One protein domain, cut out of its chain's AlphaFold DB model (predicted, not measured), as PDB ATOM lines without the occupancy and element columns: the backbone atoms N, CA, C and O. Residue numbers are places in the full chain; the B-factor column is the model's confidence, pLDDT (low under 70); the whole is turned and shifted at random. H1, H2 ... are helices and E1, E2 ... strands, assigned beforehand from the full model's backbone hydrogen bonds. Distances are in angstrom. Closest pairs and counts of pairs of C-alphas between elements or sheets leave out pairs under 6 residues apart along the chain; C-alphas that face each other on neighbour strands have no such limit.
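What this domain is: This is residues 3 to 81 of the 101 residues of an uncharacterized protein of Anisakis simplex (UniProt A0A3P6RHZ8). A long hairpin of two strands, E1 and E2, has a row of three short helices, H1, H2 and H3, running along its length, while the longest helix, H4, folds back from the end of the hairpin where E2 finishes. Seen along the longest axis, the row, the hairpin and H4 make a loose triangle, with few contacts between the helices. The printed part has 79 residues, with four named helices and two named strands in the order H1, H2, H3, E1, E2, H4; the sheet, E1 - E2, is antiparallel and the class is mixed, helices and strands. The whole is only just loose, close to compact, with a radius of gyration of the C-alphas of 14.1 A, and elongated, spanning 39 by 22 by 22 A.

Where its parts are: The printed part begins at Tyr 3, and H1 follows at residues 12 to 16, with C-alpha 12 at (10.702, -24.286, -32.878). H2 is residues 18 to 21 and H3 is residues 24 to 30, 10.0 A long from first to last C-alpha. E1, residues 37 to 44, measures 20.9 A and starts with C-alpha 37 at (15.640, -3.753, -48.042). E2, residues 54 to 60, measures 19.6 A. H4, residues 67 to 80, measures 20.1 A and ends with C-alpha 80 at (4.088, -16.877, -55.566).

How they stand to each other: E1 and E2 form a hairpin, antiparallel at 170 degrees between their directions. The C-alphas of Ile 40 and Ile 58 face each other at 4.6 A. N 41 and O 57 are within hydrogen-bond range at 2.9 A, as are N 55 and O 43 at 2.9 A. The closest C-alphas of H3 and E1 are those of His 28 and Phe 37, 7.8 A apart; those of H2 and E1 are Trp 18 and Phe 42, also 7.8 A. H1 and E1 are only just apart, with their closest C-alphas at 8.4 A. H1 and H2 meet only through their link. H2 and H3 are close but not clearly touching, the closest C-alphas being those of Lys 19 and Arg 25, 6.2 A apart. H3 and H4 are also close but not clearly touching, the closest C-alphas being those of Ile 27 and Leu 77, 7.6 A apart. Their lines stand at a steep tilt of 58 degrees, opposite ways. H4 is apart from H1, H2 and E1. In H1, H3 and H4 every O i to N i+4 pair is within hydrogen-bond range; H2, with four residues, is too short for such a pair, and its one O i to N i+3 pair is within range.

The domain as a whole: The C-alphas of Pro 34 and Ser 48, the two farthest apart, are 40.3 A from each other, while those of Tyr 3 and Leu 81, the first and last printed, are 9.6 A apart. The printed part has no cut. The links from H1 to H2 and from H2 to H3 are tight, the other three are short, and no link is long. The mean pLDDT of the printed part is 86.5, and the model's confidence is under 70 at residues 6 to 10 and at residue 48.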
ATOM      1  N   TYR A   3       0.803 -15.198 -42.278       89.94
ATOM      2  CA  TYR A   3       0.870 -16.628 -42.560       89.94
ATOM      3  C   TYR A   3       0.031 -17.391 -41.543       89.94
ATOM      4  O   TYR A   3       0.152 -17.174 -40.334       89.94
ATOM      5  N   LYS A   4      -0.774 -18.322 -42.051       87.38
ATOM      6  CA  LYS A   4      -1.514 -19.302 -41.260       87.38
ATOM      7  C   LYS A   4      -0.787 -20.638 -41.351       87.38
ATOM      8  O   LYS A   4      -0.423 -21.054 -42.451       87.38
ATOM      9  N   THR A   5      -0.530 -21.288 -40.220       76.69
ATOM     10  CA  THR A   5       0.026 -22.647 -40.225       76.69
ATOM     11  C   THR A   5      -1.085 -23.682 -40.247       76.69
ATOM     12  O   THR A   5      -2.126 -23.489 -39.628       76.69
ATOM     13  N   MET A   6      -0.853 -24.784 -40.963       69.25
ATOM     14  CA  MET A   6      -1.735 -25.961 -40.940       69.25
ATOM     15  C   MET A   6      -1.546 -26.792 -39.663       69.25
ATOM     16  O   MET A   6      -2.409 -27.589 -39.319       69.25
ATOM     17  N   GLU A   7      -0.414 -26.624 -38.972       65.56
ATOM     18  CA  GLU A   7      -0.149 -27.246 -37.675       65.56
ATOM     19  C   GLU A   7      -0.661 -26.351 -36.542       65.56
ATOM     20  O   GLU A   7      -0.334 -25.159 -36.501       65.56
ATOM     21  N   ASP A   8      -1.381 -26.955 -35.591       60.91
ATOM     22  CA  ASP A   8      -1.837 -26.306 -34.351       60.91
ATOM     23  C   ASP A   8      -0.664 -25.814 -33.486       60.91
ATOM     24  O   ASP A   8      -0.801 -24.876 -32.698       60.91
ATOM     25  N   MET A   9       0.523 -26.419 -33.639       62.00
ATOM     26  CA  MET A   9       1.724 -26.029 -32.907       62.00
ATOM     27  C   MET A   9       2.980 -26.116 -33.788       62.00
ATOM     28  O   MET A   9       3.642 -27.153 -33.821       62.00
ATOM     29  N   PRO A  10       3.371 -25.026 -34.470       66.94
ATOM     30  CA  PRO A  10       4.582 -25.033 -35.276       66.94
ATOM     31  C   PRO A  10       5.815 -25.245 -34.392       66.94
ATOM     32  O   PRO A  10       6.043 -24.525 -33.407       66.94
ATOM     33  N   THR A  11       6.628 -26.235 -34.760       79.38
ATOM     34  CA  THR A  11       7.854 -26.576 -34.030       79.38
ATOM     35  C   THR A  11       8.832 -25.397 -33.990       79.38
ATOM     36  O   THR A  11       8.895 -24.555 -34.891       79.38
ATOM     37  N   MET A  12       9.676 -25.335 -32.955       81.38
ATOM     38  CA  MET A  12      10.702 -24.286 -32.878       81.38
ATOM     39  C   MET A  12      11.692 -24.363 -34.055       81.38
ATOM     40  O   MET A  12      12.214 -23.339 -34.495       81.38
ATOM     41  N   GLN A  13      11.921 -25.559 -34.601       84.44
ATOM     42  CA  GLN A  13      12.759 -25.758 -35.781       84.44
ATOM     43  C   GLN A  13      12.117 -25.168 -37.046       84.44
ATOM     44  O   GLN A  13      12.801 -24.480 -37.805       84.44
ATOM     45  N   PHE A  14      10.804 -25.349 -37.228       84.75
ATOM     46  CA  PHE A  14      10.048 -24.694 -38.298       84.75
ATOM     47  C   PHE A  14      10.155 -23.165 -38.203       84.75
ATOM     48  O   PHE A  14      10.519 -22.501 -39.176       84.75
ATOM     49  N   ALA A  15       9.937 -22.599 -37.010       85.88
ATOM     50  CA  ALA A  15      10.027 -21.155 -36.788       85.88
ATOM     51  C   ALA A  15      11.439 -20.594 -37.052       85.88
ATOM     52  O   ALA A  15      11.581 -19.505 -37.606       85.88
ATOM     53  N   ARG A  16      12.500 -21.336 -36.706       89.12
ATOM     54  CA  ARG A  16      13.895 -20.933 -36.978       89.12
ATOM     55  C   ARG A  16      14.208 -20.851 -38.473       89.12
ATOM     56  O   ARG A  16      14.997 -20.002 -38.881       89.12
ATOM     57  N   ASN A  17      13.548 -21.667 -39.290       89.88
ATOM     58  CA  ASN A  17      13.748 -21.725 -40.740       89.88
ATOM     59  C   ASN A  17      12.828 -20.778 -41.534       89.88
ATOM     60  O   ASN A  17      12.666 -20.951 -42.745       89.88
ATOM     61  N   TRP A  18      12.267 -19.751 -40.884       91.81
ATOM     62  CA  TRP A  18      11.299 -18.822 -41.476       91.81
ATOM     63  C   TRP A  18      11.713 -18.245 -42.823       91.81
ATOM     64  O   TRP A  18      10.911 -18.245 -43.745       91.81
ATOM     65  N   LYS A  19      12.980 -17.852 -43.003       92.25
ATOM     66  CA  LYS A  19      13.455 -17.240 -44.259       92.25
ATOM     67  C   LYS A  19      13.216 -18.108 -45.500       92.25
ATOM     68  O   LYS A  19      13.148 -17.572 -46.606       92.25
ATOM     69  N   THR A  20      13.165 -19.426 -45.319       88.88
ATOM     70  CA  THR A  20      12.942 -20.389 -46.397       88.88
ATOM     71  C   THR A  20      11.458 -20.487 -46.724       88.88
ATOM     72  O   THR A  20      11.079 -20.259 -47.867       88.88
ATOM     73  N   TRP A  21      10.613 -20.775 -45.731       88.62
ATOM     74  CA  TRP A  21       9.196 -21.048 -45.978       88.62
ATOM     75  C   TRP A  21       8.346 -19.784 -46.147       88.62
ATOM     76  O   TRP A  21       7.315 -19.835 -46.807       88.62
ATOM     77  N   THR A  22       8.780 -18.628 -45.631       91.94
ATOM     78  CA  THR A  22       8.076 -17.356 -45.863       91.94
ATOM     79  C   THR A  22       8.332 -16.776 -47.255       91.94
ATOM     80  O   THR A  22       7.679 -15.808 -47.642       91.94
ATOM     81  N   GLY A  23       9.314 -17.313 -47.989       91.50
ATOM     82  CA  GLY A  23       9.769 -16.763 -49.263       91.50
ATOM     83  C   GLY A  23      10.651 -15.517 -49.132       91.50
ATOM     84  O   GLY A  23      10.940 -14.883 -50.142       91.50
ATOM     85  N   ALA A  24      11.138 -15.164 -47.935       93.38
ATOM     86  CA  ALA A  24      11.980 -13.977 -47.727       93.38
ATOM     87  C   ALA A  24      13.186 -13.903 -48.684       93.38
ATOM     88  O   ALA A  24      13.522 -12.834 -49.187       93.38
ATOM     89  N   ARG A  25      13.821 -15.049 -48.969       91.00
ATOM     90  CA  ARG A  25      14.935 -15.134 -49.929       91.00
ATOM     91  C   ARG A  25      14.498 -14.853 -51.368       91.00
ATOM     92  O   ARG A  25      15.225 -14.189 -52.099       91.00
ATOM     93  N   LEU A  26      13.316 -15.333 -51.759       89.12
ATOM     94  CA  LEU A  26      12.739 -15.079 -53.078       89.12
ATOM     95  C   LEU A  26      12.421 -13.594 -53.244       89.12
ATOM     96  O   LEU A  26      12.822 -12.999 -54.236       89.12
ATOM     97  N   ILE A  27      11.767 -12.989 -52.250       91.56
ATOM     98  CA  ILE A  27      11.474 -11.549 -52.250       91.56
ATOM     99  C   ILE A  27      12.775 -10.763 -52.404       91.56
ATOM    100  O   ILE A  27      12.830  -9.821 -53.189       91.56
ATOM    101  N   HIS A  28      13.835 -11.197 -51.714       89.19
ATOM    102  CA  HIS A  28      15.134 -10.561 -51.839       89.19
ATOM    103  C   HIS A  28      15.722 -10.629 -53.247       89.19
ATOM    104  O   HIS A  28      16.246  -9.636 -53.742       89.19
ATOM    105  N   ALA A  29      15.624 -11.783 -53.901       87.50
ATOM    106  CA  ALA A  29      16.119 -11.970 -55.259       87.50
ATOM    107  C   ALA A  29      15.284 -11.234 -56.321       87.50
ATOM    108  O   ALA A  29      15.816 -10.870 -57.366       87.50
ATOM    109  N   LEU A  30      13.987 -11.029 -56.070       85.50
ATOM    110  CA  LEU A  30      13.064 -10.387 -57.009       85.50
ATOM    111  C   LEU A  30      12.988  -8.867 -56.859       85.50
ATOM    112  O   LEU A  30      12.316  -8.231 -57.668       85.50
ATOM    113  N   LEU A  31      13.624  -8.282 -55.838       87.62
ATOM    114  CA  LEU A  31      13.551  -6.844 -55.613       87.62
ATOM    115  C   LEU A  31      14.228  -6.101 -56.781       87.62
ATOM    116  O   LEU A  31      15.435  -6.261 -56.987       87.62
ATOM    117  N   PRO A  32      13.481  -5.296 -57.558       84.06
ATOM    118  CA  PRO A  32      14.062  -4.587 -58.683       84.06
ATOM    119  C   PRO A  32      14.978  -3.463 -58.187       84.06
ATOM    120  O   PRO A  32      14.717  -2.822 -57.171       84.06
ATOM    121  N   LYS A  33      16.047  -3.174 -58.931       85.44
ATOM    122  CA  LYS A  33      16.835  -1.953 -58.699       85.44
ATOM    123  C   LYS A  33      15.985  -0.727 -59.080       85.44
ATOM    124  O   LYS A  33      15.247  -0.820 -60.060       85.44
ATOM    125  N   PRO A  34      16.080   0.411 -58.364       87.69
ATOM    126  CA  PRO A  34      17.056   0.756 -57.324       87.69
ATOM    127  C   PRO A  34      16.571   0.492 -55.885       87.69
ATOM    128  O   PRO A  34      17.087   1.101 -54.951       87.69
ATOM    129  N   TYR A  35      15.559  -0.354 -55.681       89.31
ATOM    130  CA  TYR A  35      15.001  -0.587 -54.352       89.31
ATOM    131  C   TYR A  35      15.911  -1.491 -53.514       89.31
ATOM    132  O   TYR A  35      16.523  -2.430 -54.025       89.31
ATOM    133  N   HIS A  36      15.959  -1.232 -52.206       90.31
ATOM    134  CA  HIS A  36      16.744  -2.012 -51.248       90.31
ATOM    135  C   HIS A  36      15.924  -2.317 -49.993       90.31
ATOM    136  O   HIS A  36      15.058  -1.537 -49.585       90.31
ATOM    137  N   PHE A  37      16.209  -3.454 -49.353       91.06
ATOM    138  CA  PHE A  37      15.640  -3.753 -48.042       91.06
ATOM    139  C   PHE A  37      16.311  -2.903 -46.980       91.06
ATOM    140  O   PHE A  37      17.514  -3.010 -46.761       91.06
ATOM    141  N   ARG A  38      15.501  -2.143 -46.254       92.19
ATOM    142  CA  ARG A  38      15.928  -1.470 -45.031       92.19
ATOM    143  C   ARG A  38      15.877  -2.413 -43.840       92.19
ATOM    144  O   ARG A  38      16.768  -2.421 -42.997       92.19
ATOM    145  N   ARG A  39      14.815  -3.222 -43.757       93.25
ATOM    146  CA  ARG A  39      14.593  -4.141 -42.637       93.25
ATOM    147  C   ARG A  39      13.685  -5.291 -43.031       93.25
ATOM    148  O   ARG A  39      12.703  -5.108 -43.745       93.25
ATOM    149  N   ILE A  40      13.963  -6.460 -42.468       94.88
ATOM    150  CA  ILE A  40      13.038  -7.587 -42.442       94.88
ATOM    151  C   ILE A  40      12.839  -8.028 -40.996       94.88
ATOM    152  O   ILE A  40      13.804  -8.205 -40.256       94.88
ATOM    153  N   SER A  41      11.584  -8.162 -40.582       94.75
ATOM    154  CA  SER A  41      11.216  -8.585 -39.233       94.75
ATOM    155  C   SER A  41      10.199  -9.708 -39.310       94.75
ATOM    156  O   SER A  41       9.305  -9.687 -40.157       94.75
ATOM    157  N   PHE A  42      10.346 -10.687 -38.426       94.12
ATOM    158  CA  PHE A  42       9.493 -11.860 -38.370       94.12
ATOM    159  C   PHE A  42       8.970 -12.026 -36.949       94.12
ATOM    160  O   PHE A  42       9.750 -12.090 -35.998       94.12
ATOM    161  N   PHE A  43       7.651 -12.071 -36.821       91.75
ATOM    162  CA  PHE A  43       6.945 -12.107 -35.554       91.75
ATOM    163  C   PHE A  43       6.073 -13.351 -35.492       91.75
ATOM    164  O   PHE A  43       5.465 -13.750 -36.487       91.75
ATOM    165  N   ARG A  44       6.002 -13.940 -34.302       88.38
ATOM    166  CA  ARG A  44       5.091 -15.033 -33.972       88.38
ATOM    167  C   ARG A  44       4.035 -14.501 -33.015       88.38
ATOM    168  O   ARG A  44       4.375 -13.844 -32.034       88.38
ATOM    169  N   GLN A  45       2.779 -14.810 -33.291       85.56
ATOM    170  CA  GLN A  45       1.674 -14.539 -32.384       85.56
ATOM    171  C   GLN A  45       1.859 -15.308 -31.065       85.56
ATOM    172  O   GLN A  45       2.238 -16.479 -31.061       85.56
ATOM    173  N   THR A  46       1.566 -14.652 -29.945       80.81
ATOM    174  CA  THR A  46       1.604 -15.253 -28.599       80.81
ATOM    175  C   THR A  46       0.216 -15.570 -28.039       80.81
ATOM    176  O   THR A  46       0.094 -16.413 -27.158       80.81
ATOM    177  N   SER A  47      -0.828 -14.911 -28.548       75.06
ATOM    178  CA  SER A  47      -2.235 -15.156 -28.201       75.06
ATOM    179  C   SER A  47      -2.763 -16.427 -28.877       75.06
ATOM    180  O   SER A  47      -2.228 -16.836 -29.900       75.06
ATOM    181  N   SER A  48      -3.840 -17.022 -28.369       67.12
ATOM    182  CA  SER A  48      -4.554 -18.143 -29.005       67.12
ATOM    183  C   SER A  48      -5.687 -17.707 -29.948       67.12
ATOM    184  O   SER A  48      -6.308 -18.559 -30.570       67.12
ATOM    185  N   PHE A  49      -5.982 -16.403 -30.052       70.25
ATOM    186  CA  PHE A  49      -7.207 -15.907 -30.706       70.25
ATOM    187  C   PHE A  49      -7.030 -15.285 -32.097       70.25
ATOM    188  O   PHE A  49      -8.024 -15.007 -32.759       70.25
ATOM    189  N   ALA A  50      -5.807 -15.009 -32.548       70.62
ATOM    190  CA  ALA A  50      -5.593 -14.460 -33.886       70.62
ATOM    191  C   ALA A  50      -5.585 -15.552 -34.961       70.62
ATOM    192  O   ALA A  50      -5.127 -16.674 -34.749       70.62
ATOM    193  N   GLU A  51      -6.078 -15.173 -36.136       78.38
ATOM    194  CA  GLU A  51      -6.210 -16.032 -37.311       78.38
ATOM    195  C   GLU A  51      -4.860 -16.371 -37.973       78.38
ATOM    196  O   GLU A  51      -4.738 -17.382 -38.670       78.38
ATOM    197  N   PHE A  52      -3.837 -15.540 -37.737       84.88
ATOM    198  CA  PHE A  52      -2.509 -15.655 -38.339       84.88
ATOM    199  C   PHE A  52      -1.421 -15.895 -37.297       84.88
ATOM    200  O   PHE A  52      -1.104 -15.019 -36.495       84.88
ATOM    201  N   THR A  53      -0.755 -17.040 -37.410       87.31
ATOM    202  CA  THR A  53       0.312 -17.476 -36.503       87.31
ATOM    203  C   THR A  53       1.580 -16.631 -36.624       87.31
ATOM    204  O   THR A  53       2.294 -16.427 -35.637       87.31
ATOM    205  N   TYR A  54       1.886 -16.150 -37.834       91.06
ATOM    206  CA  TYR A  54       3.108 -15.400 -38.109       91.06
ATOM    207  C   TYR A  54       2.868 -14.177 -38.978       91.06
ATOM    208  O   TYR A  54       2.074 -14.199 -39.919       91.06
ATOM    209  N   ILE A  55       3.650 -13.133 -38.713       93.38
ATOM    210  CA  ILE A  55       3.686 -11.916 -39.519       93.38
ATOM    211  C   ILE A  55       5.130 -11.640 -39.927       93.38
ATOM    212  O   ILE A  55       6.034 -11.595 -39.095       93.38
ATOM    213  N   MET A  56       5.337 -11.414 -41.222       95.12
ATOM    214  CA  MET A  56       6.582 -10.887 -41.763       95.12
ATOM    215  C   MET A  56       6.357  -9.461 -42.254       95.12
ATOM    216  O   MET A  56       5.505  -9.212 -43.116       95.12
ATOM    217  N   LEU A  57       7.148  -8.539 -41.714       95.19
ATOM    218  CA  LEU A  57       7.204  -7.150 -42.145       95.19
ATOM    219  C   LEU A  57       8.504  -6.918 -42.900       95.19
ATOM    220  O   LEU A  57       9.586  -7.273 -42.426       95.19
ATOM    221  N   ILE A  58       8.383  -6.307 -44.071       93.94
ATOM    222  CA  ILE A  58       9.512  -5.910 -44.898       93.94
ATOM    223  C   ILE A  58       9.413  -4.409 -45.118       93.94
ATOM    224  O   ILE A  58       8.409  -3.919 -45.623       93.94
ATOM    225  N   GLN A  59      10.475  -3.700 -44.756       93.44
ATOM    226  CA  GLN A  59      10.650  -2.290 -45.062       93.44
ATOM    227  C   GLN A  59      11.568  -2.172 -46.277       93.44
ATOM    228  O   GLN A  59      12.707  -2.649 -46.245       93.44
ATOM    229  N   ILE A  60      11.061  -1.545 -47.335       91.94
ATOM    230  CA  ILE A  60      11.784  -1.284 -48.580       91.94
ATOM    231  C   ILE A  60      11.875   0.229 -48.745       91.94
ATOM    232  O   ILE A  60      10.861   0.927 -48.701       91.94
ATOM    233  N   GLU A  61      13.091   0.734 -48.918       90.06
ATOM    234  CA  GLU A  61      13.319   2.163 -49.116       90.06
ATOM    235  C   GLU A  61      12.717   2.642 -50.434       90.06
ATOM    236  O   GLU A  61      12.830   1.977 -51.460       90.06
ATOM    237  N   HIS A  62      12.062   3.803 -50.390       87.00
ATOM    238  CA  HIS A  62      11.477   4.486 -51.547       87.00
ATOM    239  C   HIS A  62      10.439   3.689 -52.360       87.00
ATOM    240  O   HIS A  62      10.003   4.172 -53.402       87.00
ATOM    241  N   LEU A  63       9.968   2.524 -51.892       86.88
ATOM    242  CA  LEU A  63       8.991   1.705 -52.627       86.88
ATOM    243  C   LEU A  63       7.711   2.486 -52.955       86.88
ATOM    244  O   LEU A  63       7.238   2.469 -54.085       86.88
ATOM    245  N   MET A  64       7.197   3.234 -51.976       84.75
ATOM    246  CA  MET A  64       5.956   4.006 -52.105       84.75
ATOM    247  C   MET A  64       6.119   5.334 -52.865       84.75
ATOM    248  O   MET A  64       5.183   6.130 -52.884       84.75
ATOM    249  N   VAL A  65       7.272   5.590 -53.500       85.38
ATOM    250  CA  VAL A  65       7.416   6.694 -54.471       85.38
ATOM    251  C   VAL A  65       6.550   6.431 -55.709       85.38
ATOM    252  O   VAL A  65       6.012   7.372 -56.282       85.38
ATOM    253  N   SER A  66       6.359   5.160 -56.082       86.31
ATOM    254  CA  SER A  66       5.404   4.744 -57.111       86.31
ATOM    255  C   SER A  66       4.462   3.680 -56.554       86.31
ATOM    256  O   SER A  66       4.866   2.546 -56.290       86.31
ATOM    257  N   ALA A  67       3.189   4.046 -56.391       87.62
ATOM    258  CA  ALA A  67       2.154   3.115 -55.947       87.62
ATOM    259  C   ALA A  67       1.988   1.942 -56.926       87.62
ATOM    260  O   ALA A  67       1.774   0.814 -56.495       87.62
ATOM    261  N   GLU A  68       2.153   2.188 -58.228       90.00
ATOM    262  CA  GLU A  68       2.083   1.154 -59.262       90.00
ATOM    263  C   GLU A  68       3.149   0.073 -59.051       90.00
ATOM    264  O   GLU A  68       2.833  -1.114 -59.022       90.00
ATOM    265  N   VAL A  69       4.408   0.469 -58.827       88.44
ATOM    266  CA  VAL A  69       5.500  -0.486 -58.578       88.44
ATOM    267  C   VAL A  69       5.228  -1.303 -57.316       88.44
ATOM    268  O   VAL A  69       5.418  -2.520 -57.312       88.44
ATOM    269  N   ALA A  70       4.752  -0.647 -56.258       89.88
ATOM    270  CA  ALA A  70       4.430  -1.304 -55.001       89.88
ATOM    271  C   ALA A  70       3.292  -2.331 -55.155       89.88
ATOM    272  O   ALA A  70       3.405  -3.452 -54.655       89.88
ATOM    273  N   LEU A  71       2.227  -1.977 -55.881       91.38
ATOM    274  CA  LEU A  71       1.087  -2.856 -56.148       91.38
ATOM    275  C   LEU A  71       1.472  -4.025 -57.061       91.38
ATOM    276  O   LEU A  71       1.184  -5.170 -56.721       91.38
ATOM    277  N   ASN A  72       2.213  -3.766 -58.141       90.81
ATOM    278  CA  ASN A  72       2.719  -4.807 -59.037       90.81
ATOM    279  C   ASN A  72       3.617  -5.805 -58.291       90.81
ATOM    280  O   ASN A  72       3.530  -7.018 -58.499       90.81
ATOM    281  N   MET A  73       4.468  -5.310 -57.386       88.75
ATOM    282  CA  MET A  73       5.280  -6.167 -56.530       88.75
ATOM    283  C   MET A  73       4.399  -7.001 -55.594       88.75
ATOM    284  O   MET A  73       4.600  -8.210 -55.494       88.75
ATOM    285  N   ALA A  74       3.409  -6.389 -54.938       90.88
ATOM    286  CA  ALA A  74       2.488  -7.093 -54.049       90.88
ATOM    287  C   ALA A  74       1.731  -8.211 -54.776       90.88
ATOM    288  O   ALA A  74       1.693  -9.334 -54.277       90.88
ATOM    289  N   ASP A  75       1.200  -7.940 -55.966       92.12
ATOM    290  CA  ASP A  75       0.486  -8.927 -56.779       92.12
ATOM    291  C   ASP A  75       1.393 -10.070 -57.227       92.12
ATOM    292  O   ASP A  75       1.026 -11.240 -57.100       92.12
ATOM    293  N   SER A  76       2.623  -9.759 -57.647       90.31
ATOM    294  CA  SER A  76       3.614 -10.786 -57.976       90.31
ATOM    295  C   SER A  76       3.918 -11.694 -56.779       90.31
ATOM    296  O   SER A  76       4.066 -12.909 -56.929       90.31
ATOM    297  N   LEU A  77       3.975 -11.128 -55.569       91.00
ATOM    298  CA  LEU A  77       4.182 -11.895 -54.345       91.00
ATOM    299  C   LEU A  77       2.951 -12.725 -53.960       91.00
ATOM    300  O   LEU A  77       3.129 -13.879 -53.579       91.00
ATOM    301  N   ARG A  78       1.727 -12.202 -54.108       92.00
ATOM    302  CA  ARG A  78       0.477 -12.950 -53.846       92.00
ATOM    303  C   ARG A  78       0.364 -14.206 -54.704       92.00
ATOM    304  O   ARG A  78      -0.103 -15.230 -54.227       92.00
ATOM    305  N   GLN A  79       0.826 -14.142 -55.950       89.81
ATOM    306  CA  GLN A  79       0.808 -15.290 -56.861       89.81
ATOM    307  C   GLN A  79       1.847 -16.365 -56.506       89.81
ATOM    308  O   GLN A  79       1.678 -17.526 -56.868       89.81
ATOM    309  N   ARG A  80       2.942 -15.988 -55.834       88.88
ATOM    310  CA  ARG A  80       4.088 -16.877 -55.566       88.88
ATOM    311  C   ARG A  80       4.141 -17.393 -54.133       88.88
ATOM    312  O   ARG A  80       4.795 -18.400 -53.879       88.88
ATOM    313  N   LEU A  81       3.528 -16.677 -53.196       89.69
ATOM    314  CA  LEU A  81       3.614 -16.955 -51.770       89.69
ATOM    315  C   LEU A  81       2.259 -17.402 -51.237       89.69
ATOM    316  O   LEU A  81       1.241 -16.757 -51.467       89.69
TER     317      LEU A  81